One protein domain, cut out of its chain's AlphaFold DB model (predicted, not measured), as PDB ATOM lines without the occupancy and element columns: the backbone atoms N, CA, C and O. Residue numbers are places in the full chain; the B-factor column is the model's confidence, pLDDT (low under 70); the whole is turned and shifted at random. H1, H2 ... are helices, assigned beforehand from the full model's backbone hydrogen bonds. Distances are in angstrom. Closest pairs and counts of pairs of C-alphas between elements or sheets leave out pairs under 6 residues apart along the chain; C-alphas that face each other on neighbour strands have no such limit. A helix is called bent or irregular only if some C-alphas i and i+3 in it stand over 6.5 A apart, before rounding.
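This is residues 113 to 150 and 254 to 280 of the 280 residues of an uncharacterized protein of Amborella trichopoda (UniProt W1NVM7). Two long helices, H1 and H3, run side by side in opposite directions as a loose pair, and a short helix, H2, turns off steeply beyond the last residues of H1. Residues 144 to 150 of H2 stick out from the pair. The printed part has 65 residues with three named helices, H1, H2 and H3 along the chain, and no named strand; the class is all helix. The whole is loose, with a radius of gyration of the C-alphas of 14.7 A, and elongated, spanning 44 by 24 by 17 A.

H1, residues 114 to 138, and H3, residues 254 to 276, only just touch, with 3 pairs of C-alphas within 8 A. H1 touches H3 with residues 117 to 128 alone, and the closest C-alphas, those of Thr 128 and Ile 262, are 7.4 A apart. The two run opposite ways at a shallow tilt of 17 degrees. H2, residues 141 to 150, follows H1 after a tight link of 2 residues. H1 and H2 are close but not clearly touching; their closest C-alphas, those of Trp 135 and Phe 142, are 6.2 A apart. They run opposite ways at a steep tilt of 54 degrees. H2 and H3 are apart. In H2 every O i to N i+4 pair is within hydrogen-bond range, against 19 of 21 in H1 and 18 of 19 in H3.

H1 begins at C-alpha 114, (281.378, 284.456, 458.808), and measures 36.3 A from first to last C-alpha. It is neither bent nor irregular, but only just: C-alphas 133 and 136 are 6.4 A apart. H2 measures 14.2 A. H3 measures 33.2 A and ends at C-alpha 276, (274.521, 274.867, 463.419).

The two C-alphas farthest apart, those of Ala 141 and Asp 280, are 44.5 A apart. Residues 151 to 253 are not printed, and C-alphas 150 and 254 across this cut are 23.7 A apart. The mean pLDDT of the printed part is 74.8; residues 135 to 147 and 277 to 280 are under 70.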
ATOM      1  N   ASN A 113     281.496 280.046 457.622       79.94
ATOM      2  CA  ASN A 113     281.469 281.216 456.760       79.94
ATOM      3  C   ASN A 113     280.867 282.426 457.496       79.94
ATOM      4  O   ASN A 113     279.653 282.654 457.499       79.94
ATOM      5  N   GLN A 114     281.747 283.249 458.067       77.75
ATOM      6  CA  GLN A 114     281.378 284.456 458.808       77.75
ATOM      7  C   GLN A 114     280.582 285.462 457.963       77.75
ATOM      8  O   GLN A 114     279.786 286.222 458.514       77.75
ATOM      9  N   THR A 115     280.718 285.458 456.632       81.19
ATOM     10  CA  THR A 115     279.941 286.353 455.752       81.19
ATOM     11  C   THR A 115     278.445 286.125 455.900       81.19
ATOM     12  O   THR A 115     277.678 287.079 456.024       81.19
ATOM     13  N   MET A 116     278.022 284.858 455.887       78.62
ATOM     14  CA  MET A 116     276.604 284.505 455.962       78.62
ATOM     15  C   MET A 116     276.033 284.911 457.311       78.62
ATOM     16  O   MET A 116     274.980 285.545 457.374       78.62
ATOM     17  N   ILE A 117     276.797 284.641 458.368       81.81
ATOM     18  CA  ILE A 117     276.525 285.083 459.729       81.81
ATOM     19  C   ILE A 117     276.268 286.605 459.736       81.81
ATOM     20  O   ILE A 117     275.178 287.038 460.115       81.81
ATOM     21  N   TYR A 118     277.190 287.432 459.224       83.19
ATOM     22  CA  TYR A 118     277.021 288.894 459.181       83.19
ATOM     23  C   TYR A 118     275.825 289.369 458.346       83.19
ATOM     24  O   TYR A 118     275.138 290.308 458.756       83.19
ATOM     25  N   ILE A 119     275.540 288.737 457.205       86.31
ATOM     26  CA  ILE A 119     274.376 289.076 456.369       86.31
ATOM     27  C   ILE A 119     273.073 288.836 457.142       86.31
ATOM     28  O   ILE A 119     272.176 289.688 457.124       86.31
ATOM     29  N   TRP A 120     272.974 287.720 457.865       84.50
ATOM     30  CA  TRP A 120     271.825 287.436 458.724       84.50
ATOM     31  C   TRP A 120     271.687 288.462 459.851       84.50
ATOM     32  O   TRP A 120     270.582 288.966 460.069       84.50
ATOM     33  N   TYR A 121     272.787 288.862 460.504       84.50
ATOM     34  CA  TYR A 121     272.756 289.936 461.510       84.50
ATOM     35  C   TYR A 121     272.265 291.255 460.940       84.50
ATOM     36  O   TYR A 121     271.403 291.895 461.541       84.50
ATOM     37  N   LEU A 122     272.795 291.661 459.788       87.56
ATOM     38  CA  LEU A 122     272.401 292.909 459.150       87.56
ATOM     39  C   LEU A 122     270.911 292.884 458.790       87.56
ATOM     40  O   LEU A 122     270.193 293.847 459.052       87.56
ATOM     41  N   THR A 123     270.431 291.759 458.264       87.19
ATOM     42  CA  THR A 123     269.020 291.571 457.908       87.19
ATOM     43  C   THR A 123     268.117 291.651 459.140       87.19
ATOM     44  O   THR A 123     267.150 292.416 459.150       87.19
ATOM     45  N   LEU A 124     268.449 290.932 460.218       85.12
ATOM     46  CA  LEU A 124     267.702 290.974 461.480       85.12
ATOM     47  C   LEU A 124     267.730 292.364 462.124       85.12
ATOM     48  O   LEU A 124     266.723 292.815 462.675       85.12
ATOM     49  N   PHE A 125     268.858 293.066 462.036       84.56
ATOM     50  CA  PHE A 125     269.000 294.429 462.531       84.56
ATOM     51  C   PHE A 125     268.096 295.403 461.770       84.56
ATOM     52  O   PHE A 125     267.355 296.166 462.392       84.56
ATOM     53  N   VAL A 126     268.074 295.328 460.435       88.50
ATOM     54  CA  VAL A 126     267.177 296.140 459.601       88.50
ATOM     55  C   VAL A 126     265.711 295.831 459.915       88.50
ATOM     56  O   VAL A 126     264.937 296.761 460.141       88.50
ATOM     57  N   ILE A 127     265.325 294.553 460.019       84.62
ATOM     58  CA  ILE A 127     263.961 294.153 460.413       84.62
ATOM     59  C   ILE A 127     263.605 294.725 461.791       84.62
ATOM     60  O   ILE A 127     262.518 295.272 461.975       84.62
ATOM     61  N   THR A 128     264.530 294.653 462.750       83.38
ATOM     62  CA  THR A 128     264.340 295.193 464.102       83.38
ATOM     63  C   THR A 128     264.098 296.702 464.069       83.38
ATOM     64  O   THR A 128     263.160 297.183 464.703       83.38
ATOM     65  N   ILE A 129     264.885 297.454 463.293       83.88
ATOM     66  CA  ILE A 129     264.684 298.897 463.106       83.88
ATOM     67  C   ILE A 129     263.320 299.180 462.467       83.88
ATOM     68  O   ILE A 129     262.593 300.042 462.955       83.88
ATOM     69  N   LEU A 130     262.936 298.447 461.419       83.56
ATOM     70  CA  LEU A 130     261.645 298.631 460.752       83.56
ATOM     71  C   LEU A 130     260.470 298.370 461.699       83.56
ATOM     72  O   LEU A 130     259.534 299.165 461.738       83.56
ATOM     73  N   LEU A 131     260.532 297.311 462.512       79.06
ATOM     74  CA  LEU A 131     259.517 297.025 463.529       79.06
ATOM     75  C   LEU A 131     259.447 298.137 464.581       79.06
ATOM     76  O   LEU A 131     258.356 298.587 464.930       79.06
ATOM     77  N   LEU A 132     260.597 298.623 465.050       77.75
ATOM     78  CA  LEU A 132     260.660 299.719 466.015       77.75
ATOM     79  C   LEU A 132     260.183 301.055 465.440       77.75
ATOM     80  O   LEU A 132     259.707 301.880 466.210       77.75
ATOM     81  N   LEU A 133     260.288 301.288 464.130       76.75
ATOM     82  CA  LEU A 133     259.818 302.515 463.486       76.75
ATOM     83  C   LEU A 133     258.336 302.447 463.099       76.75
ATOM     84  O   LEU A 133     257.609 303.404 463.327       76.75
ATOM     85  N   LEU A 134     257.856 301.332 462.546       73.12
ATOM     86  CA  LEU A 134     256.484 301.217 462.031       73.12
ATOM     87  C   LEU A 134     255.447 300.991 463.141       73.12
ATOM     88  O   LEU A 134     254.328 301.503 463.077       73.12
ATOM     89  N   TRP A 135     255.813 300.258 464.190       65.44
ATOM     90  CA  TRP A 135     254.898 299.893 465.270       65.44
ATOM     91  C   TRP A 135     254.453 301.064 466.173       65.44
ATOM     92  O   TRP A 135     253.252 301.202 466.427       65.44
ATOM     93  N   PRO A 136     255.342 301.949 466.676       68.69
ATOM     94  CA  PRO A 136     254.923 303.050 467.545       68.69
ATOM     95  C   PRO A 136     254.203 304.169 466.788       68.69
ATOM     96  O   PRO A 136     253.471 304.936 467.417       68.69
ATOM     97  N   VAL A 137     254.400 304.264 465.469       62.69
ATOM     98  CA  VAL A 137     253.760 305.274 464.617       62.69
ATOM     99  C   VAL A 137     252.305 304.888 464.324       62.69
ATOM    100  O   VAL A 137     251.444 305.765 464.298       62.69
ATOM    101  N   ASN A 138     252.005 303.585 464.233       57.44
ATOM    102  CA  ASN A 138     250.676 303.084 463.856       57.44
ATOM    103  C   ASN A 138     249.818 302.564 465.031       57.44
ATOM    104  O   ASN A 138     248.634 302.284 464.850       57.44
ATOM    105  N   GLY A 139     250.351 302.459 466.255       65.00
ATOM    106  CA  GLY A 139     249.575 301.974 467.410       65.00
ATOM    107  C   GLY A 139     249.012 300.548 467.205       65.00
ATOM    108  O   GLY A 139     249.546 299.798 466.391       65.00
ATOM    109  N   PRO A 140     247.935 300.127 467.909       61.56
ATOM    110  CA  PRO A 140     247.346 298.791 467.728       61.56
ATOM    111  C   PRO A 140     246.764 298.555 466.320       61.56
ATOM    112  O   PRO A 140     246.527 297.408 465.957       61.56
ATOM    113  N   ALA A 141     246.604 299.604 465.503       60.31
ATOM    114  CA  ALA A 141     246.166 299.485 464.113       60.31
ATOM    115  C   ALA A 141     247.210 298.798 463.210       60.31
ATOM    116  O   ALA A 141     246.865 298.307 462.139       60.31
ATOM    117  N   PHE A 142     248.477 298.696 463.637       61.22
ATOM    118  CA  PHE A 142     249.481 297.913 462.910       61.22
ATOM    119  C   PHE A 142     249.132 296.417 462.871       61.22
ATOM    120  O   PHE A 142     249.329 295.774 461.846       61.22
ATOM    121  N   LEU A 143     248.573 295.864 463.955       61.19
ATOM    122  CA  LEU A 143     248.144 294.460 464.001       61.19
ATOM    123  C   LEU A 143     246.960 294.193 463.065       61.19
ATOM    124  O   LEU A 143     246.920 293.148 462.421       61.19
ATOM    125  N   GLU A 144     246.034 295.148 462.948       64.50
ATOM    126  CA  GLU A 144     244.909 295.084 462.003       64.50
ATOM    127  C   GLU A 144     245.370 295.235 460.544       64.50
ATOM    128  O   GLU A 144     244.874 294.552 459.648       64.50
ATOM    129  N   TRP A 145     246.373 296.079 460.293       62.28
ATOM    130  CA  TRP A 145     246.982 296.221 458.971       62.28
ATOM    131  C   TRP A 145     247.790 294.976 458.568       62.28
ATOM    132  O   TRP A 145     247.638 294.477 457.453       62.28
ATOM    133  N   CYS A 146     248.587 294.408 459.479       63.09
ATOM    134  CA  CYS A 146     249.327 293.169 459.232       63.09
ATOM    135  C   CYS A 146     248.405 291.964 459.035       63.09
ATOM    136  O   CYS A 146     248.676 291.153 458.152       63.09
ATOM    137  N   SER A 147     247.313 291.837 459.799       67.75
ATOM    138  CA  SER A 147     246.347 290.751 459.593       67.75
ATOM    139  C   SER A 147     245.636 290.871 458.240       67.75
ATOM    140  O   SER A 147     245.467 289.871 457.542       67.75
ATOM    141  N   SER A 148     245.314 292.095 457.806       70.44
ATOM    142  CA  SER A 148     244.770 292.371 456.471       70.44
ATOM    143  C   SER A 148     245.766 292.039 455.347       70.44
ATOM    144  O   SER A 148     245.401 291.437 454.330       70.44
ATOM    145  N   TYR A 149     247.045 292.365 455.545       71.38
ATOM    146  CA  TYR A 149     248.107 292.094 454.577       71.38
ATOM    147  C   TYR A 149     248.425 290.594 454.469       71.38
ATOM    148  O   TYR A 149     248.489 290.055 453.363       71.38
ATOM    149  N   LEU A 150     248.517 289.887 455.601       76.38
ATOM    150  CA  LEU A 150     248.675 288.428 455.637       76.38
ATOM    151  C   LEU A 150     247.468 287.715 455.020       76.38
ATOM    152  O   LEU A 150     247.654 286.795 454.229       76.38
ATOM    153  N   LEU A 254     255.775 299.969 476.864       70.88
ATOM    154  CA  LEU A 254     255.459 299.181 475.672       70.88
ATOM    155  C   LEU A 254     256.698 298.981 474.788       70.88
ATOM    156  O   LEU A 254     256.931 297.865 474.339       70.88
ATOM    157  N   ALA A 255     257.529 300.009 474.604       72.25
ATOM    158  CA  ALA A 255     258.782 299.895 473.859       72.25
ATOM    159  C   ALA A 255     259.769 298.921 474.525       72.25
ATOM    160  O   ALA A 255     260.313 298.052 473.851       72.25
ATOM    161  N   ILE A 256     259.944 298.997 475.850       79.38
ATOM    162  CA  ILE A 256     260.812 298.076 476.602       79.38
ATOM    163  C   ILE A 256     260.314 296.632 476.475       79.38
ATOM    164  O   ILE A 256     261.102 295.744 476.173       79.38
ATOM    165  N   ARG A 257     259.005 296.383 476.637       77.50
ATOM    166  CA  ARG A 257     258.428 295.035 476.461       77.50
ATOM    167  C   ARG A 257     258.663 294.473 475.057       77.50
ATOM    168  O   ARG A 257     258.924 293.282 474.927       77.50
ATOM    169  N   MET A 258     258.614 295.318 474.029       72.19
ATOM    170  CA  MET A 258     258.880 294.907 472.649       72.19
ATOM    171  C   MET A 258     260.361 294.639 472.396       72.19
ATOM    172  O   MET A 258     260.683 293.637 471.770       72.19
ATOM    173  N   ILE A 259     261.266 295.465 472.928       79.06
ATOM    174  CA  ILE A 259     262.707 295.183 472.882       79.06
ATOM    175  C   ILE A 259     262.987 293.829 473.536       79.06
ATOM    176  O   ILE A 259     263.693 293.015 472.955       79.06
ATOM    177  N   MET A 260     262.369 293.541 474.685       80.50
ATOM    178  CA  MET A 260     262.516 292.240 475.342       80.50
ATOM    179  C   MET A 260     261.986 291.083 474.488       80.50
ATOM    180  O   MET A 260     262.631 290.042 474.438       80.50
ATOM    181  N   ALA A 261     260.862 291.250 473.783       80.12
ATOM    182  CA  ALA A 261     260.340 290.228 472.872       80.12
ATOM    183  C   ALA A 261     261.261 290.002 471.659       80.12
ATOM    184  O   ALA A 261     261.525 288.862 471.291       80.12
ATOM    185  N   ILE A 262     261.797 291.077 471.075       80.12
ATOM    186  CA  ILE A 262     262.746 291.005 469.957       80.12
ATOM    187  C   ILE A 262     264.038 290.317 470.405       80.12
ATOM    188  O   ILE A 262     264.514 289.410 469.731       80.12
ATOM    189  N   VAL A 263     264.581 290.693 471.565       82.81
ATOM    190  CA  VAL A 263     265.763 290.046 472.153       82.81
ATOM    191  C   VAL A 263     265.479 288.569 472.437       82.81
ATOM    192  O   VAL A 263     266.300 287.723 472.099       82.81
ATOM    193  N   ALA A 264     264.305 288.235 472.978       82.56
ATOM    194  CA  ALA A 264     263.917 286.856 473.265       82.56
ATOM    195  C   ALA A 264     263.787 285.967 472.016       82.56
ATOM    196  O   ALA A 264     263.878 284.754 472.151       82.56
ATOM    197  N   VAL A 265     263.595 286.538 470.821       81.88
ATOM    198  CA  VAL A 265     263.571 285.795 469.547       81.88
ATOM    199  C   VAL A 265     264.943 285.806 468.865       81.88
ATOM    200  O   VAL A 265     265.414 284.765 468.407       81.88
ATOM    201  N   ASN A 266     265.623 286.955 468.847       81.69
ATOM    202  CA  ASN A 266     266.926 287.110 468.199       81.69
ATOM    203  C   ASN A 266     268.044 286.348 468.931       81.69
ATOM    204  O   ASN A 266     268.948 285.847 468.273       81.69
ATOM    205  N   VAL A 267     268.000 286.230 470.265       81.69
ATOM    206  CA  VAL A 267     269.033 285.515 471.042       81.69
ATOM    207  C   VAL A 267     268.984 283.993 470.823       81.69
ATOM    208  O   VAL A 267     270.036 283.400 470.594       81.69
ATOM    209  N   PRO A 268     267.823 283.316 470.822       83.56
ATOM    210  CA  PRO A 268     267.768 281.908 470.431       83.56
ATOM    211  C   PRO A 268     268.163 281.676 468.971       83.56
ATOM    212  O   PRO A 268     268.909 280.741 468.701       83.56
ATOM    213  N   LEU A 269     267.738 282.543 468.042       78.75
ATOM    214  CA  LEU A 269     268.172 282.483 466.638       78.75
ATOM    215  C   LEU A 269     269.696 282.617 466.506       78.75
ATOM    216  O   LEU A 269     270.307 281.857 465.762       78.75
ATOM    217  N   TYR A 270     270.308 283.524 467.276       74.62
ATOM    218  CA  TYR A 270     271.762 283.670 467.387       74.62
ATOM    219  C   TYR A 270     272.415 282.347 467.791       74.62
ATOM    220  O   TYR A 270     273.337 281.884 467.126       74.62
ATOM    221  N   MET A 271     271.924 281.724 468.864       80.06
ATOM    222  CA  MET A 271     272.513 280.490 469.383       80.06
ATOM    223  C   MET A 271     272.309 279.314 468.428       80.06
ATOM    224  O   MET A 271     273.219 278.512 468.254       80.06
ATOM    225  N   MET A 272     271.154 279.223 467.766       79.69
ATOM    226  CA  MET A 272     270.896 278.164 466.789       79.69
ATOM    227  C   MET A 272     271.773 278.290 465.542       79.69
ATOM    228  O   MET A 272     272.301 277.279 465.088       79.69
ATOM    229  N   LEU A 273     271.952 279.501 465.002       72.38
ATOM    230  CA  LEU A 273     272.811 279.724 463.834       72.38
ATOM    231  C   LEU A 273     274.283 279.470 464.171       72.38
ATOM    232  O   LEU A 273     274.953 278.745 463.445       72.38
ATOM    233  N   LEU A 274     274.758 279.978 465.312       71.19
ATOM    234  CA  LEU A 274     276.142 279.786 465.742       71.19
ATOM    235  C   LEU A 274     276.461 278.305 465.983       71.19
ATOM    236  O   LEU A 274     277.520 277.839 465.582       71.19
ATOM    237  N   VAL A 275     275.543 277.554 466.599       71.50
ATOM    238  CA  VAL A 275     275.744 276.121 466.866       71.50
ATOM    239  C   VAL A 275     275.591 275.274 465.603       71.50
ATOM    240  O   VAL A 275     276.367 274.341 465.431       71.50
ATOM    241  N   LYS A 276     274.646 275.583 464.702       73.62
ATOM    242  CA  LYS A 276     274.521 274.867 463.419       73.62
ATOM    243  C   LYS A 276     275.834 274.932 462.635       73.62
ATOM    244  O   LYS A 276     276.284 273.914 462.127       73.62
ATOM    245  N   ASP A 277     276.446 276.104 462.606       62.78
ATOM    246  CA  ASP A 277     277.677 276.370 461.870       62.78
ATOM    247  C   ASP A 277     278.933 275.715 462.497       62.78
ATOM    248  O   ASP A 277     279.998 275.732 461.891       62.78
ATOM    249  N   TRP A 278     278.832 275.129 463.697       59.41
ATOM    250  CA  TRP A 278     279.932 274.429 464.385       59.41
ATOM    251  C   TRP A 278     279.825 272.897 464.357       59.41
ATOM    252  O   TRP A 278     280.756 272.221 464.794       59.41
ATOM    253  N   VAL A 279     278.682 272.346 463.940       53.47
ATOM    254  CA  VAL A 279     278.360 270.911 464.090       53.47
ATOM    255  C   VAL A 279     278.623 270.090 462.818       53.47
ATOM    256  O   VAL A 279     278.585 268.863 462.885       53.47
ATOM    257  N   ASP A 280     278.959 270.733 461.702       47.22
ATOM    258  CA  ASP A 280     279.304 270.075 460.432       47.22
ATOM    259  C   ASP A 280     280.836 270.074 460.212       47.22
ATOM    260  O   ASP A 280     281.369 269.047 459.728       47.22
TER     261      ASP A 280